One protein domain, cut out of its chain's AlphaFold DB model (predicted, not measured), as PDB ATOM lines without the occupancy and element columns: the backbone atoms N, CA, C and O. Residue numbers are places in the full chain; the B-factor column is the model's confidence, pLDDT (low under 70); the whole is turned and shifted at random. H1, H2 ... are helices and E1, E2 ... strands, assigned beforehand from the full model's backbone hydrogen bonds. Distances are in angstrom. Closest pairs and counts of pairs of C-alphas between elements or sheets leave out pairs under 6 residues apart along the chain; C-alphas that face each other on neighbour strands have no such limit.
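What this domain is: This is residues 170 to 239 of the 240 residues of an uncharacterized protein of candidate division WWE3 bacterium CG_4_9_14_0_2_um_filter_35_11 (UniProt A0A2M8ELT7). This is a long, loose, dumbbell-like shape with a helix pair at either end: a two-strand ribbon, E1 and E2, has H3 and H4 beside it at one end, and H2 and H1 make the other end. Two stretches of chain join the two ends, residues 175 to 179 going out from E1 to H1, and H2 coming back to E2, with H1 packed at a steep tilt on H2. The printed part has 70 residues, with four named helices and two named strands in the order E1, H1, H2, E2, H3, H4; the sheet order is E1 - E2, antiparallel, and the class is mixed, helices and strands. The whole is loose, with a radius of gyration of the C-alphas of 15.1 A, and elongated, spanning 41 by 21 by 19 A.

Where its parts are: Strand E1 is residues 170 to 174, 12.8 A long, beginning at C-alpha 170 at (217.859, 216.953, 132.857). Its neighbour E2 is residues 208 to 213, 15.5 A. Helix H3, residues 216 to 227, measures 15.2 A, and H4, residues 231 to 237, measures 9.9 A and ends at C-alpha 237 at (226.313, 215.762, 127.177). At the other end, H1 is residues 180 to 189, 14.6 A, beginning at C-alpha 180 at (246.683, 212.017, 141.388), and H2 is residues 197 to 206, 14.1 A.

How they stand to each other: E1 and E2 are antiparallel neighbours, with 153 degrees between their directions. N 173 and O 209 are 2.8 A apart, and N 211 and O 171 are 2.9 A apart, both within hydrogen-bond range. E1 and H3 are near each other, with 5 pairs of C-alphas within 10 A. The closest C-alphas of E2 and H3 are those of Val 213 and Glu 219, 6.0 A apart. H3 touches H4 with residues 223 to 227 alone, about perpendicular at 84 degrees; their closest C-alphas, those of Ile 223 and Tyr 234, are 6.4 A apart. The closest C-alphas of E1 and H4 are those of Val 171 and Ser 237, 7.5 A apart. H1 and H2 touch at a steep tilt of 54 degrees, opposite ways, the closest C-alphas being those of Tyr 183 and Pro 197, 5.0 A apart. H1 is apart from E2, H3 and H4, and H2 is apart from H3 and H4. In H1, H2, H3 and H4, every O i to N i+4 pair is within hydrogen-bond range.

The domain as a whole: The two C-alphas farthest apart are those of Lys 188 and Asn 215, 41.6 A. The printed part has no cut and no long link; the link from H1 to H2 is short, and the others are tight. The mean pLDDT of the printed part is 74.3, with 18 residues under 70, among them 170 to 175, 190 to 193 and 236 to 239.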
ATOM      1  N   SER A 170     216.951 216.947 131.710       58.03
ATOM      2  CA  SER A 170     217.859 216.953 132.857       58.03
ATOM      3  C   SER A 170     219.297 216.914 132.376       58.03
ATOM      4  O   SER A 170     219.630 216.073 131.542       58.03
ATOM      5  N   VAL A 171     220.141 217.772 132.935       59.00
ATOM      6  CA  VAL A 171     221.585 217.774 132.696       59.00
ATOM      7  C   VAL A 171     222.250 217.069 133.870       59.00
ATOM      8  O   VAL A 171     221.947 217.364 135.025       59.00
ATOM      9  N   ILE A 172     223.137 216.119 133.574       63.88
ATOM     10  CA  ILE A 172     223.980 215.469 134.579       63.88
ATOM     11  C   ILE A 172     225.369 216.092 134.480       63.88
ATOM     12  O   ILE A 172     226.081 215.909 133.493       63.88
ATOM     13  N   LEU A 173     225.752 216.836 135.509       64.19
ATOM     14  CA  LEU A 173     227.083 217.390 135.670       64.19
ATOM     15  C   LEU A 173     227.931 216.379 136.440       64.19
ATOM     16  O   LEU A 173     227.647 216.048 137.592       64.19
ATOM     17  N   LYS A 174     228.986 215.890 135.791       69.00
ATOM     18  CA  LYS A 174     230.015 215.066 136.429       69.00
ATOM     19  C   LYS A 174     231.298 215.862 136.490       69.00
ATOM     20  O   LYS A 174     231.706 216.467 135.494       69.00
ATOM     21  N   GLN A 175     231.944 215.856 137.647       66.81
ATOM     22  CA  GLN A 175     233.301 216.362 137.719       66.81
ATOM     23  C   GLN A 175     234.231 215.385 137.004       66.81
ATOM     24  O   GLN A 175     234.033 214.173 136.997       66.81
ATOM     25  N   LYS A 176     235.233 215.926 136.316       74.94
ATOM     26  CA  LYS A 176     236.266 215.095 135.715       74.94
ATOM     27  C   LYS A 176     237.314 214.820 136.782       74.94
ATOM     28  O   LYS A 176     237.907 215.769 137.294       74.94
ATOM     29  N   ALA A 177     237.571 213.543 137.055       77.00
ATOM     30  CA  ALA A 177     238.667 213.140 137.923       77.00
ATOM     31  C   ALA A 177     239.992 213.761 137.447       77.00
ATOM     32  O   ALA A 177     240.338 213.711 136.258       77.00
ATOM     33  N   LYS A 178     240.710 214.373 138.388       83.44
ATOM     34  CA  LYS A 178     242.018 214.994 138.172       83.44
ATOM     35  C   LYS A 178     243.122 213.941 138.211       83.44
ATOM     36  O   LYS A 178     242.909 212.797 138.614       83.44
ATOM     37  N   ALA A 179     244.328 214.327 137.805       83.19
ATOM     38  CA  ALA A 179     245.501 213.488 138.019       83.19
ATOM     39  C   ALA A 179     245.833 213.401 139.521       83.19
ATOM     40  O   ALA A 179     245.667 214.369 140.260       83.19
ATOM     41  N   GLU A 180     246.364 212.265 139.970       82.00
ATOM     42  CA  GLU A 180     246.683 212.017 141.388       82.00
ATOM     43  C   GLU A 180     247.608 213.085 141.998       82.00
ATOM     44  O   GLU A 180     247.414 213.529 143.128       82.00
ATOM     45  N   GLN A 181     248.548 213.586 141.197       86.94
ATOM     46  CA  GLN A 181     249.482 214.649 141.574       86.94
ATOM     47  C   GLN A 181     248.786 215.981 141.900       86.94
ATOM     48  O   GLN A 181     249.286 216.747 142.721       86.94
ATOM     49  N   GLU A 182     247.638 216.267 141.281       83.25
ATOM     50  CA  GLU A 182     246.881 217.497 141.534       83.25
ATOM     51  C   GLU A 182     246.144 217.433 142.874       83.25
ATOM     52  O   GLU A 182     246.161 218.409 143.622       83.25
ATOM     53  N   TYR A 183     245.568 216.279 143.228       82.12
ATOM     54  CA  TYR A 183     244.949 216.083 144.545       82.12
ATOM     55  C   TYR A 183     245.976 216.184 145.677       82.12
ATOM     56  O   TYR A 183     245.725 216.830 146.691       82.12
ATOM     57  N   GLU A 184     247.154 215.591 145.481       85.19
ATOM     58  CA  GLU A 184     248.283 215.683 146.412       85.19
ATOM     59  C   GLU A 184     248.760 217.124 146.619       85.19
ATOM     60  O   GLU A 184     249.157 217.495 147.724       85.19
ATOM     61  N   LYS A 185     248.726 217.940 145.561       86.19
ATOM     62  CA  LYS A 185     249.085 219.356 145.629       86.19
ATOM     63  C   LYS A 185     248.056 220.151 146.436       86.19
ATOM     64  O   LYS A 185     248.446 220.840 147.371       86.19
ATOM     65  N   ILE A 186     246.762 219.987 146.142       82.50
ATOM     66  CA  ILE A 186     245.661 220.644 146.873       82.50
ATOM     67  C   ILE A 186     245.725 220.304 148.366       82.50
ATOM     68  O   ILE A 186     245.670 221.193 149.207       82.50
ATOM     69  N   TYR A 187     245.926 219.026 148.698       82.12
ATOM     70  CA  TYR A 187     246.006 218.574 150.087       82.12
ATOM     71  C   TYR A 187     247.204 219.159 150.856       82.12
ATOM     72  O   TYR A 187     247.127 219.344 152.068       82.12
ATOM     73  N   LYS A 188     248.317 219.450 150.169       82.19
ATOM     74  CA  LYS A 188     249.540 220.003 150.780       82.19
ATOM     75  C   LYS A 188     249.551 221.527 150.867       82.19
ATOM     76  O   LYS A 188     250.279 222.065 151.696       82.19
ATOM     77  N   GLU A 189     248.812 222.208 149.996       78.88
ATOM     78  CA  GLU A 189     248.812 223.672 149.896       78.88
ATOM     79  C   GLU A 189     247.753 224.347 150.787       78.88
ATOM     80  O   GLU A 189     247.874 225.543 151.053       78.88
ATOM     81  N   ASP A 190     246.750 223.614 151.284       64.81
ATOM     82  CA  ASP A 190     245.629 224.197 152.032       64.81
ATOM     83  C   ASP A 190     245.869 224.296 153.557       64.81
ATOM     84  O   ASP A 190     246.342 223.361 154.202       64.81
ATOM     85  N   ILE A 191     245.502 225.438 154.158       55.97
ATOM     86  CA  ILE A 191     245.640 225.731 155.609       55.97
ATOM     87  C   ILE A 191     244.393 225.258 156.404       55.97
ATOM     88  O   ILE A 191     244.374 225.253 157.635       55.97
ATOM     89  N   SER A 192     243.336 224.841 155.704       54.53
ATOM     90  CA  SER A 192     242.050 224.373 156.244       54.53
ATOM     91  C   SER A 192     241.973 222.836 156.217       54.53
ATOM     92  O   SER A 192     242.702 222.234 155.429       54.53
ATOM     93  N   PRO A 193     241.120 222.155 157.014       55.88
ATOM     94  CA  PRO A 193     240.923 220.711 156.871       55.88
ATOM     95  C   PRO A 193     240.360 220.374 155.481       55.88
ATOM     96  O   PRO A 193     239.152 220.406 155.250       55.88
ATOM     97  N   CYS A 194     241.263 220.061 154.557       70.00
ATOM     98  CA  CYS A 194     240.955 219.556 153.232       70.00
ATOM     99  C   CYS A 194     240.801 218.030 153.297       70.00
ATOM    100  O   CYS A 194     241.416 217.357 154.130       70.00
ATOM    101  N   LEU A 195     239.946 217.475 152.441       79.25
ATOM    102  CA  LEU A 195     239.743 216.031 152.374       79.25
ATOM    103  C   LEU A 195     241.029 215.334 151.897       79.25
ATOM    104  O   LEU A 195     241.734 215.885 151.052       79.25
ATOM    105  N   PRO A 196     241.334 214.115 152.371       85.75
ATOM    106  CA  PRO A 196     242.419 213.313 151.819       85.75
ATOM    107  C   PRO A 196     242.290 213.140 150.291       85.75
ATOM    108  O   PRO A 196     241.171 213.012 149.787       85.75
ATOM    109  N   PRO A 197     243.405 213.040 149.539       83.75
ATOM    110  CA  PRO A 197     243.394 212.872 148.080       83.75
ATOM    111  C   PRO A 197     242.484 211.752 147.575       83.75
ATOM    112  O   PRO A 197     241.782 211.909 146.578       83.75
ATOM    113  N   LYS A 198     242.447 210.634 148.307       82.81
ATOM    114  CA  LYS A 198     241.580 209.493 148.003       82.81
ATOM    115  C   LYS A 198     240.092 209.854 148.061       82.81
ATOM    116  O   LYS A 198     239.332 209.403 147.210       82.81
ATOM    117  N   ASP A 199     239.693 210.669 149.031       80.69
ATOM    118  CA  ASP A 199     238.298 211.055 149.237       80.69
ATOM    119  C   ASP A 199     237.882 212.137 148.231       80.69
ATOM    120  O   ASP A 199     236.797 212.058 147.661       80.69
ATOM    121  N   MET A 200     238.776 213.085 147.918       77.81
ATOM    122  CA  MET A 200     238.567 214.060 146.837       77.81
ATOM    123  C   MET A 200     238.395 213.378 145.476       77.81
ATOM    124  O   MET A 200     237.492 213.712 144.716       77.81
ATOM    125  N   ARG A 201     239.235 212.379 145.183       80.19
ATOM    126  CA  ARG A 201     239.121 211.576 143.964       80.19
ATOM    127  C   ARG A 201     237.812 210.797 143.920       80.19
ATOM    128  O   ARG A 201     237.158 210.775 142.883       80.19
ATOM    129  N   TRP A 202     237.426 210.176 145.034       84.12
ATOM    130  CA  TRP A 202     236.165 209.447 145.107       84.12
ATOM    131  C   TRP A 202     234.973 210.364 144.815       84.12
ATOM    132  O   TRP A 202     234.074 209.961 144.081       84.12
ATOM    133  N   ILE A 203     234.993 211.601 145.323       71.38
ATOM    134  CA  ILE A 203     233.971 212.612 145.028       71.38
ATOM    135  C   ILE A 203     233.931 212.918 143.530       71.38
ATOM    136  O   ILE A 203     232.876 212.761 142.922       71.38
ATOM    137  N   ASP A 204     235.067 213.274 142.926       73.44
ATOM    138  CA  ASP A 204     235.116 213.616 141.499       73.44
ATOM    139  C   ASP A 204     234.682 212.428 140.604       73.44
ATOM    140  O   ASP A 204     234.130 212.642 139.529       73.44
ATOM    141  N   GLU A 205     234.907 211.177 141.028       75.00
ATOM    142  CA  GLU A 205     234.549 209.965 140.268       75.00
ATOM    143  C   GLU A 205     233.095 209.498 140.462       75.00
ATOM    144  O   GLU A 205     232.556 208.832 139.577       75.00
ATOM    145  N   ASN A 206     232.466 209.793 141.607       72.12
ATOM    146  CA  ASN A 206     231.199 209.160 142.007       72.12
ATOM    147  C   ASN A 206     230.069 210.149 142.312       72.12
ATOM    148  O   ASN A 206     228.923 209.724 142.478       72.12
ATOM    149  N   VAL A 207     230.360 211.448 142.412       66.31
ATOM    150  CA  VAL A 207     229.340 212.468 142.662       66.31
ATOM    151  C   VAL A 207     228.869 213.050 141.338       66.31
ATOM    152  O   VAL A 207     229.634 213.610 140.554       66.31
ATOM    153  N   GLU A 208     227.567 212.924 141.113       72.69
ATOM    154  CA  GLU A 208     226.877 213.477 139.959       72.69
ATOM    155  C   GLU A 208     225.849 214.492 140.448       72.69
ATOM    156  O   GLU A 208     225.024 214.197 141.319       72.69
ATOM    157  N   GLU A 209     225.885 215.694 139.882       67.12
ATOM    158  CA  GLU A 209     224.871 216.710 140.122       67.12
ATOM    159  C   GLU A 209     223.864 216.665 138.975       67.12
ATOM    160  O   GLU A 209     224.209 216.854 137.810       67.12
ATOM    161  N   LYS A 210     222.604 216.370 139.295       70.69
ATOM    162  CA  LYS A 210     221.517 216.361 138.317       70.69
ATOM    163  C   LYS A 210     220.709 217.642 138.460       70.69
ATOM    164  O   LYS A 210     220.042 217.830 139.476       70.69
ATOM    165  N   THR A 211     220.728 218.471 137.425       68.81
ATOM    166  CA  THR A 211     219.974 219.727 137.370       68.81
ATOM    167  C   THR A 211     218.857 219.597 136.342       68.81
ATOM    168  O   THR A 211     219.090 219.197 135.198       68.81
ATOM    169  N   GLU A 212     217.627 219.899 136.746       76.62
ATOM    170  CA  GLU A 212     216.491 219.986 135.829       76.62
ATOM    171  C   GLU A 212     216.510 221.356 135.144       76.62
ATOM    172  O   GLU A 212     216.675 222.387 135.795       76.62
ATOM    173  N   VAL A 213     216.418 221.362 133.813       73.25
ATOM    174  CA  VAL A 213     216.402 222.591 133.019       73.25
ATOM    175  C   VAL A 213     214.950 222.977 132.794       73.25
ATOM    176  O   VAL A 213     214.272 222.410 131.940       73.25
ATOM    177  N   GLU A 214     214.475 223.919 133.598       69.62
ATOM    178  CA  GLU A 214     213.067 224.324 133.614       69.62
ATOM    179  C   GLU A 214     212.748 225.390 132.561       69.62
ATOM    180  O   GLU A 214     211.597 225.548 132.156       69.62
ATOM    181  N   ASN A 215     213.759 226.137 132.107       75.19
ATOM    182  CA  ASN A 215     213.589 227.182 131.108       75.19
ATOM    183  C   ASN A 215     214.879 227.435 130.294       75.19
ATOM    184  O   ASN A 215     215.974 227.050 130.719       75.19
ATOM    185  N   PRO A 216     214.771 228.112 129.134       75.44
ATOM    186  CA  PRO A 216     215.917 228.403 128.267       75.44
ATOM    187  C   PRO A 216     216.985 229.314 128.892       75.44
ATOM    188  O   PRO A 216     218.139 229.288 128.467       75.44
ATOM    189  N   GLU A 217     216.636 230.131 129.890       79.75
ATOM    190  CA  GLU A 217     217.604 230.999 130.573       79.75
ATOM    191  C   GLU A 217     218.513 230.191 131.505       79.75
ATOM    192  O   GLU A 217     219.725 230.407 131.511       79.75
ATOM    193  N   MET A 218     217.966 229.197 132.210       78.81
ATOM    194  CA  MET A 218     218.746 228.239 133.001       78.81
ATOM    195  C   MET A 218     219.643 227.378 132.116       78.81
ATOM    196  O   MET A 218     220.786 227.110 132.474       78.81
ATOM    197  N   GLU A 219     219.155 226.965 130.943       76.75
ATOM    198  CA  GLU A 219     219.974 226.247 129.960       76.75
ATOM    199  C   GLU A 219     221.192 227.086 129.561       76.75
ATOM    200  O   GLU A 219     222.328 226.606 129.571       76.75
ATOM    201  N   LYS A 220     220.959 228.370 129.278       80.62
ATOM    202  CA  LYS A 220     222.005 229.322 128.916       80.62
ATOM    203  C   LYS A 220     223.008 229.536 130.053       80.62
ATOM    204  O   LYS A 220     224.206 229.504 129.784       80.62
ATOM    205  N   ASP A 221     222.542 229.679 131.294       81.50
ATOM    206  CA  ASP A 221     223.408 229.827 132.473       81.50
ATOM    207  C   ASP A 221     224.268 228.573 132.711       81.50
ATOM    208  O   ASP A 221     225.474 228.665 132.934       81.50
ATOM    209  N   ILE A 222     223.692 227.376 132.549       76.94
ATOM    210  CA  ILE A 222     224.433 226.109 132.645       76.94
ATOM    211  C   ILE A 222     225.516 226.029 131.562       76.94
ATOM    212  O   ILE A 222     226.661 225.671 131.855       76.94
ATOM    213  N   ILE A 223     225.181 226.377 130.317       76.12
ATOM    214  CA  ILE A 223     226.135 226.396 129.200       76.12
ATOM    215  C   ILE A 223     227.261 227.400 129.472       76.12
ATOM    216  O   ILE A 223     228.434 227.099 129.244       76.12
ATOM    217  N   GLU A 224     226.932 228.585 129.975       79.12
ATOM    218  CA  GLU A 224     227.903 229.636 130.261       79.12
ATOM    219  C   GLU A 224     228.842 229.239 131.408       79.12
ATOM    220  O   GLU A 224     230.066 229.284 131.257       79.12
ATOM    221  N   LYS A 225     228.284 228.743 132.513       77.12
ATOM    222  CA  LYS A 225     229.015 228.423 133.741       77.12
ATOM    223  C   LYS A 225     229.825 227.130 133.662       77.12
ATOM    224  O   LYS A 225     230.958 227.094 134.140       77.12
ATOM    225  N   HIS A 226     229.269 226.073 133.069       73.06
ATOM    226  CA  HIS A 226     229.873 224.731 133.086       73.06
ATOM    227  C   HIS A 226     230.489 224.318 131.747       73.06
ATOM    228  O   HIS A 226     231.376 223.464 131.716       73.06
ATOM    229  N   PHE A 227     230.061 224.934 130.643       74.12
ATOM    230  CA  PHE A 227     230.567 224.637 129.300       74.12
ATOM    231  C   PHE A 227     231.293 225.827 128.657       74.12
ATOM    232  O   PHE A 227     231.717 225.722 127.504       74.12
ATOM    233  N   HIS A 228     231.481 226.934 129.388       78.00
ATOM    234  CA  HIS A 228     232.130 228.164 128.914       78.00
ATOM    235  C   HIS A 228     231.513 228.709 127.617       78.00
ATOM    236  O   HIS A 228     232.223 229.116 126.696       78.00
ATOM    237  N   GLY A 229     230.186 228.643 127.504       73.12
ATOM    238  CA  GLY A 229     229.457 229.082 126.313       73.12
ATOM    239  C   GLY A 229     229.443 228.065 125.163       73.12
ATOM    240  O   GLY A 229     228.871 228.344 124.110       73.12
ATOM    241  N   ASN A 230     230.060 226.885 125.318       78.00
ATOM    242  CA  ASN A 230     230.172 225.900 124.242       78.00
ATOM    243  C   ASN A 230     228.914 225.017 124.124       78.00
ATOM    244  O   ASN A 230     228.781 223.988 124.791       78.00
ATOM    245  N   LEU A 231     228.018 225.415 123.220       74.44
ATOM    246  CA  LEU A 231     226.749 224.733 122.952       74.44
ATOM    247  C   LEU A 231     226.917 223.298 122.419       74.44
ATOM    248  O   LEU A 231     226.101 222.431 122.732       74.44
ATOM    249  N   ASP A 232     227.960 223.016 121.636       75.94
ATOM    250  CA  ASP A 232     228.164 221.685 121.046       75.94
ATOM    251  C   ASP A 232     228.594 220.661 122.102       75.94
ATOM    252  O   ASP A 232     228.086 219.538 122.133       75.94
ATOM    253  N   LYS A 233     229.472 221.059 123.036       71.75
ATOM    254  CA  LYS A 233     229.810 220.232 124.206       71.75
ATOM    255  C   LYS A 233     228.583 219.947 125.066       71.75
ATOM    256  O   LYS A 233     228.409 218.815 125.511       71.75
ATOM    257  N   TYR A 234     227.740 220.956 125.266       72.81
ATOM    258  CA  TYR A 234     226.497 220.813 126.009       72.81
ATOM    259  C   TYR A 234     225.541 219.811 125.338       72.81
ATOM    260  O   TYR A 234     225.104 218.856 125.977       72.81
ATOM    261  N   LYS A 235     225.292 219.933 124.029       74.38
ATOM    262  CA  LYS A 235     224.423 218.997 123.286       74.38
ATOM    263  C   LYS A 235     224.927 217.552 123.321       74.38
ATOM    264  O   LYS A 235     224.131 216.629 123.482       74.38
ATOM    265  N   ASN A 236     226.241 217.353 123.234       69.56
ATOM    266  CA  ASN A 236     226.836 216.022 123.352       69.56
ATOM    267  C   ASN A 236     226.625 215.408 124.745       69.56
ATOM    268  O   ASN A 236     226.448 214.200 124.842       69.56
ATOM    269  N   SER A 237     226.578 216.227 125.804       65.12
ATOM    270  CA  SER A 237     226.313 215.762 127.177       65.12
ATOM    271  C   SER A 237     224.854 215.373 127.445       65.12
ATOM    272  O   SER A 237     224.580 214.649 128.396       65.12
ATOM    273  N   LEU A 238     223.916 215.821 126.603       64.00
ATOM    274  CA  LEU A 238     222.501 215.435 126.679       64.00
ATOM    275  C   LEU A 238     222.209 214.078 126.014       64.00
ATOM    276  O   LEU A 238     221.117 213.540 126.184       64.00
ATOM    277  N   SER A 239     223.142 213.564 125.207       52.75
ATOM    278  CA  SER A 239     222.942 212.400 124.324       52.75
ATOM    279  C   SER A 239     223.505 211.089 124.896       52.75
ATOM    280  O   SER A 239     223.492 210.065 124.211       52.75
TER     281      SER A 239